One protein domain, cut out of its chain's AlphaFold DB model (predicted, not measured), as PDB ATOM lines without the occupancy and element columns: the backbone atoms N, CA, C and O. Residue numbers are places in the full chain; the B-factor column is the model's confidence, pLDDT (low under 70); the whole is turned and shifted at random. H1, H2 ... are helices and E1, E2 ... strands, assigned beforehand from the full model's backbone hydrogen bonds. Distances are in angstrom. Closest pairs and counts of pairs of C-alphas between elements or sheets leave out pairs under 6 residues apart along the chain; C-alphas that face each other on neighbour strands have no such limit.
ATOM      1  N   ARG A   4      15.011  38.657 -26.154       91.00
ATOM      2  CA  ARG A   4      16.006  39.594 -25.619       91.00
ATOM      3  C   ARG A   4      15.640  39.956 -24.188       91.00
ATOM      4  O   ARG A   4      14.529  40.417 -23.944       91.00
ATOM      5  N   ILE A   5      16.580  39.783 -23.270       92.56
ATOM      6  CA  ILE A   5      16.396  40.047 -21.846       92.56
ATOM      7  C   ILE A   5      17.384  41.132 -21.429       92.56
ATOM      8  O   ILE A   5      18.583  41.036 -21.700       92.56
ATOM      9  N   GLY A   6      16.870  42.181 -20.790       93.62
ATOM     10  CA  GLY A   6      17.664  43.226 -20.154       93.62
ATOM     11  C   GLY A   6      17.494  43.152 -18.643       93.62
ATOM     12  O   GLY A   6      16.367  43.120 -18.158       93.62
ATOM     13  N   ILE A   7      18.605  43.133 -17.919       94.31
ATOM     14  CA  ILE A   7      18.643  43.176 -16.456       94.31
ATOM     15  C   ILE A   7      19.107  44.569 -16.069       94.31
ATOM     16  O   ILE A   7      20.119  45.032 -16.593       94.31
ATOM     17  N   ILE A   8      18.366  45.232 -15.184       94.12
ATOM     18  CA  ILE A   8      18.691  46.565 -14.675       94.12
ATOM     19  C   ILE A   8      18.844  46.453 -13.162       94.12
ATOM     20  O   ILE A   8      17.951  45.926 -12.504       94.12
ATOM     21  N   GLY A   9      19.953  46.957 -12.626       93.25
ATOM     22  CA  GLY A   9      20.242  46.943 -11.189       93.25
ATOM     23  C   GLY A   9      20.860  48.254 -10.711       93.25
ATOM     24  O   GLY A   9      21.273  49.085 -11.526       93.25
ATOM     25  N   ALA A  10      20.929  48.440  -9.392       93.94
ATOM     26  CA  ALA A  10      21.624  49.579  -8.783       93.94
ATOM     27  C   ALA A  10      23.144  49.360  -8.717       93.94
ATOM     28  O   ALA A  10      23.916  50.293  -8.529       93.94
ATOM     29  N   THR A  11      23.599  48.116  -8.884       94.38
ATOM     30  CA  THR A  11      25.022  47.772  -8.878       94.38
ATOM     31  C   THR A  11      25.371  46.789  -9.990       94.38
ATOM     32  O   THR A  11      24.516  46.069 -10.517       94.38
ATOM     33  N   ALA A  12      26.665  46.714 -10.312       93.06
ATOM     34  CA  ALA A  12      27.205  45.692 -11.202       93.06
ATOM     35  C   ALA A  12      26.887  44.272 -10.705       93.06
ATOM     36  O   ALA A  12      26.624  43.382 -11.514       93.06
ATOM     37  N   GLN A  13      26.880  44.085  -9.380       93.50
ATOM     38  CA  GLN A  13      26.647  42.795  -8.743       93.50
ATOM     39  C   GLN A  13      25.210  42.316  -8.948       93.50
ATOM     40  O   GLN A  13      25.016  41.168  -9.324       93.50
ATOM     41  N   GLU A  14      24.213  43.191  -8.800       94.38
ATOM     42  CA  GLU A  14      22.812  42.825  -9.064       94.38
ATOM     43  C   GLU A  14      22.583  42.416 -10.524       94.38
ATOM     44  O   GLU A  14      21.854  41.470 -10.812       94.38
ATOM     45  N   CYS A  15      23.255  43.088 -11.464       94.12
ATOM     46  CA  CYS A  15      23.203  42.692 -12.870       94.12
ATOM     47  C   CYS A  15      23.869  41.334 -13.122       94.12
ATOM     48  O   CYS A  15      23.385  40.560 -13.949       94.12
ATOM     49  N   ALA A  16      24.977  41.044 -12.436       93.44
ATOM     50  CA  ALA A  16      25.653  39.755 -12.529       93.44
ATOM     51  C   ALA A  16      24.801  38.621 -11.934       93.44
ATOM     52  O   ALA A  16      24.708  37.558 -12.542       93.44
ATOM     53  N   ASP A  17      24.135  38.868 -10.806       95.00
ATOM     54  CA  ASP A  17      23.245  37.902 -10.154       95.00
ATOM     55  C   ASP A  17      22.028  37.581 -11.034       95.00
ATOM     56  O   ASP A  17      21.717  36.419 -11.287       95.00
ATOM     57  N   GLY A  18      21.423  38.606 -11.646       93.50
ATOM     58  CA  GLY A  18      20.359  38.411 -12.630       93.50
ATOM     59  C   GLY A  18      20.806  37.599 -13.851       93.50
ATOM     60  O   GLY A  18      20.041  36.775 -14.347       93.50
ATOM     61  N   LEU A  19      22.045  37.778 -14.334       93.06
ATOM     62  CA  LEU A  19      22.588  36.948 -15.418       93.06
ATOM     63  C   LEU A  19      22.782  35.495 -14.969       93.06
ATOM     64  O   LEU A  19      22.479  34.588 -15.740       93.06
ATOM     65  N   ALA A  20      23.252  35.277 -13.740       92.25
ATOM     66  CA  ALA A  20      23.395  33.942 -13.166       92.25
ATOM     67  C   ALA A  20      22.031  33.253 -12.990       92.25
ATOM     68  O   ALA A  20      21.901  32.064 -13.272       92.25
ATOM     69  N   LEU A  21      20.988  34.002 -12.621       92.44
ATOM     70  CA  LEU A  21      19.623  33.483 -12.559       92.44
ATOM     71  C   LEU A  21      19.121  33.031 -13.938       92.44
ATOM     72  O   LEU A  21      18.449  32.007 -14.043       92.44
ATOM     73  N   LEU A  22      19.461  33.762 -15.004       90.31
ATOM     74  CA  LEU A  22      19.099  33.362 -16.366       90.31
ATOM     75  C   LEU A  22      19.798  32.072 -16.807       90.31
ATOM     76  O   LEU A  22      19.223  31.333 -17.602       90.31
ATOM     77  N   ASP A  23      20.987  31.771 -16.289       88.19
ATOM     78  CA  ASP A  23      21.682  30.510 -16.575       88.19
ATOM     79  C   ASP A  23      20.872  29.291 -16.093       88.19
ATOM     80  O   ASP A  23      20.857  28.251 -16.751       88.19
ATOM     81  N   LEU A  24      20.062  29.443 -15.034       90.75
ATOM     82  CA  LEU A  24      19.165  28.385 -14.548       90.75
ATOM     83  C   LEU A  24      18.095  27.977 -15.571       90.75
ATOM     84  O   LEU A  24      17.566  26.866 -15.486       90.75
ATOM     85  N   LEU A  25      17.790  28.823 -16.561       87.06
ATOM     86  CA  LEU A  25      16.883  28.468 -17.656       87.06
ATOM     87  C   LEU A  25      17.437  27.321 -18.518       87.06
ATOM     88  O   LEU A  25      16.651  26.614 -19.157       87.06
ATOM     89  N   ALA A  26      18.750  27.063 -18.469       86.00
ATOM     90  CA  ALA A  26      19.363  25.906 -19.113       86.00
ATOM     91  C   ALA A  26      18.796  24.580 -18.578       86.00
ATOM     92  O   ALA A  26      18.637  23.634 -19.350       86.00
ATOM     93  N   ASN A  27      18.381  24.533 -17.304       87.44
ATOM     94  CA  ASN A  27      17.711  23.368 -16.710       87.44
ATOM     95  C   ASN A  27      16.335  23.088 -17.337       87.44
ATOM     96  O   ASN A  27      15.815  21.981 -17.231       87.44
ATOM     97  N   HIS A  28      15.755  24.078 -18.016       85.62
ATOM     98  CA  HIS A  28      14.502  23.967 -18.763       85.62
ATOM     99  C   HIS A  28      14.733  23.899 -20.280       85.62
ATOM    100  O   HIS A  28      13.814  24.124 -21.067       85.62
ATOM    101  N   GLY A  29      15.966  23.607 -20.704       85.31
ATOM    102  CA  GLY A  29      16.344  23.475 -22.108       85.31
ATOM    103  C   GLY A  29      16.558  24.804 -22.830       85.31
ATOM    104  O   GLY A  29      16.911  24.792 -24.003       85.31
ATOM    105  N   VAL A  30      16.395  25.948 -22.167       87.31
ATOM    106  CA  VAL A  30      16.587  27.267 -22.780       87.31
ATOM    107  C   VAL A  30      18.022  27.717 -22.555       87.31
ATOM    108  O   VAL A  30      18.431  27.980 -21.429       87.31
ATOM    109  N   ARG A  31      18.801  27.845 -23.630       88.31
ATOM    110  CA  ARG A  31      20.158  28.384 -23.527       88.31
ATOM    111  C   ARG A  31      20.107  29.904 -23.481       88.31
ATOM    112  O   ARG A  31      19.288  30.534 -24.151       88.31
ATOM    113  N   VAL A  32      21.005  30.502 -22.711       90.12
ATOM    114  CA  VAL A  32      21.121  31.953 -22.589       90.12
ATOM    115  C   VAL A  32      22.521  32.373 -23.007       90.12
ATOM    116  O   VAL A  32      23.518  31.867 -22.505       90.12
ATOM    117  N   ALA A  33      22.600  33.307 -23.949       91.69
ATOM    118  CA  ALA A  33      23.845  33.905 -24.396       91.69
ATOM    119  C   ALA A  33      23.911  35.351 -23.908       91.69
ATOM    120  O   ALA A  33      23.111  36.198 -24.318       91.69
ATOM    121  N   VAL A  34      24.880  35.650 -23.045       92.19
ATOM    122  CA  VAL A  34      25.142  37.023 -22.605       92.19
ATOM    123  C   VAL A  34      25.640  37.839 -23.796       92.19
ATOM    124  O   VAL A  34      26.641  37.501 -24.422       92.19
ATOM    125  N   THR A  35      24.940  38.925 -24.109       93.56
ATOM    126  CA  THR A  35      25.308  39.852 -25.192       93.56
ATOM    127  C   THR A  35      25.926  41.142 -24.679       93.56
ATOM    128  O   THR A  35      26.651  41.806 -25.416       93.56
ATOM    129  N   GLN A  36      25.680  41.485 -23.414       92.88
ATOM    130  CA  GLN A  36      26.297  42.620 -22.746       92.88
ATOM    131  C   GLN A  36      26.564  42.260 -21.284       92.88
ATOM    132  O   GLN A  36      25.634  41.957 -20.535       92.88
ATOM    133  N   LYS A  37      27.840  42.310 -20.883       93.25
ATOM    134  CA  LYS A  37      28.248  42.233 -19.472       93.25
ATOM    135  C   LYS A  37      27.715  43.447 -18.696       93.25
ATOM    136  O   LYS A  37      27.445  44.465 -19.335       93.25
ATOM    137  N   PRO A  38      27.600  43.371 -17.355       95.62
ATOM    138  CA  PRO A  38      27.196  44.506 -16.535       95.62
ATOM    139  C   PRO A  38      27.985  45.766 -16.897       95.62
ATOM    140  O   PRO A  38      29.211  45.794 -16.799       95.62
ATOM    141  N   ALA A  39      27.270  46.790 -17.341       94.69
ATOM    142  CA  ALA A  39      27.818  48.085 -17.700       94.69
ATOM    143  C   ALA A  39      26.987  49.177 -17.030       94.69
ATOM    144  O   ALA A  39      25.756  49.114 -17.028       94.69
ATOM    145  N   GLN A  40      27.658  50.177 -16.469       95.00
ATOM    146  CA  GLN A  40      26.981  51.322 -15.880       95.00
ATOM    147  C   GLN A  40      26.297  52.140 -16.981       95.00
ATOM    148  O   GLN A  40      26.884  52.440 -18.023       95.00
ATOM    149  N   ILE A  41      25.041  52.493 -16.745       89.50
ATOM    150  CA  ILE A  41      24.245  53.398 -17.564       89.50
ATOM    151  C   ILE A  41      23.821  54.576 -16.693       89.50
ATOM    152  O   ILE A  41      23.439  54.377 -15.551       89.50
ATOM    153  N   ALA A  42      23.890  55.786 -17.249       83.81
ATOM    154  CA  ALA A  42      23.383  57.047 -16.690       83.81
ATOM    155  C   ALA A  42      23.193  57.096 -15.152       83.81
ATOM    156  O   ALA A  42      22.183  56.632 -14.619       83.81
ATOM    157  N   GLY A  43      24.126  57.747 -14.450       85.81
ATOM    158  CA  GLY A  43      24.113  57.822 -12.987       85.81
ATOM    159  C   GLY A  43      24.508  56.485 -12.359       85.81
ATOM    160  O   GLY A  43      25.454  55.851 -12.817       85.81
ATOM    161  N   ASP A  44      23.777  56.048 -11.336       88.62
ATOM    162  CA  ASP A  44      24.064  54.842 -10.539       88.62
ATOM    163  C   ASP A  44      23.356  53.570 -11.034       88.62
ATOM    164  O   ASP A  44      23.225  52.594 -10.300       88.62
ATOM    165  N   ARG A  45      22.853  53.543 -12.272       93.06
ATOM    166  CA  ARG A  45      22.186  52.346 -12.805       93.06
ATOM    167  C   ARG A  45      23.159  51.470 -13.575       93.06
ATOM    168  O   ARG A  45      24.089  51.943 -14.214       93.06
ATOM    169  N   TRP A  46      22.911  50.172 -13.559       95.88
ATOM    170  CA  TRP A  46      23.669  49.178 -14.305       95.88
ATOM    171  C   TRP A  46      22.735  48.394 -15.214       95.88
ATOM    172  O   TRP A  46      21.564  48.203 -14.886       95.88
ATOM    173  N   ILE A  47      23.249  47.958 -16.363       95.88
ATOM    174  CA  ILE A  47      22.536  47.086 -17.291       95.88
ATOM    175  C   ILE A  47      23.396  45.895 -17.701       95.88
ATOM    176  O   ILE A  47      24.581  46.039 -18.000       95.88
ATOM    177  N   ALA A  48      22.775  44.727 -17.794       96.19
ATOM    178  CA  ALA A  48      23.298  43.569 -18.507       96.19
ATOM    179  C   ALA A  48      22.260  43.077 -19.519       96.19
ATOM    180  O   ALA A  48      21.058  43.296 -19.352       96.19
ATOM    181  N   ARG A  49      22.709  42.432 -20.599       94.56
ATOM    182  CA  ARG A  49      21.809  41.907 -21.636       94.56
ATOM    183  C   ARG A  49      22.159  40.484 -21.997       94.56
ATOM    184  O   ARG A  49      23.333  40.132 -22.131       94.56
ATOM    185  N   ALA A  50      21.129  39.699 -22.251       94.44
ATOM    186  CA  ALA A  50      21.250  38.341 -22.733       94.44
ATOM    187  C   ALA A  50      20.166  38.037 -23.766       94.44
ATOM    188  O   ALA A  50      19.110  38.667 -23.789       94.44
TER     189      ALA A  50
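What this domain is: This is residues 4 to 50 of the 61 residues of an uncharacterized protein of Streptomyces sp. 4R-3d (UniProt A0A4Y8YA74). One long helix, H1, packs along one face of a small, twisted sheet of three strands, whose other face is bare. The 47 printed residues run E1, H1, E2, E3; the sheet's order is E1, E3, E2, antiparallel throughout. The class is mixed, and the whole is compact, with a radius of gyration of the C-alphas of 10.7 A and spans of 36 by 15 by 11 A, a rod.

Where its parts are: E1, residues 4 to 9, begins at C-alpha 4 (16.006, 39.594, -25.619) and is 16.7 A long. H1, residues 12 to 28, is 26.3 A long; E2, residues 31 to 41, 26.0 A. E3, residues 45 to 50, is 17.2 A long and ends at C-alpha 50 (21.250, 38.341, -22.733).

How they stand to each other: E1 and E3 are antiparallel at 156 degrees, with N 7 and O 48 2.8 A apart, within hydrogen-bond range. E2 and E3 form a hairpin, antiparallel at 161 degrees, with N 47 and O 39 at 2.8 A. H1 is on the sheet at a height of 7.7 A over the sheet and runs along the strands, at 21 degrees to E3 on the local plane; the closest C-alphas of H1 and E2 are those of Ala 12 and Pro 38, 5.5 A apart. E1, H1 and E2 make a split strand-helix-strand unit, two strands running the same way with E3 between them, its crossover right-handed. In H1, 8 of 13 O i to N i+4 pairs and 13 of 14 O i to N i+3 pairs are within range.

The domain as a whole: The C-alphas of Gly 29 and Gly 43, the two farthest apart, are 36.4 A apart. The printed part has no cut, its three links are tight, and no printed residue is under 70 in pLDDT.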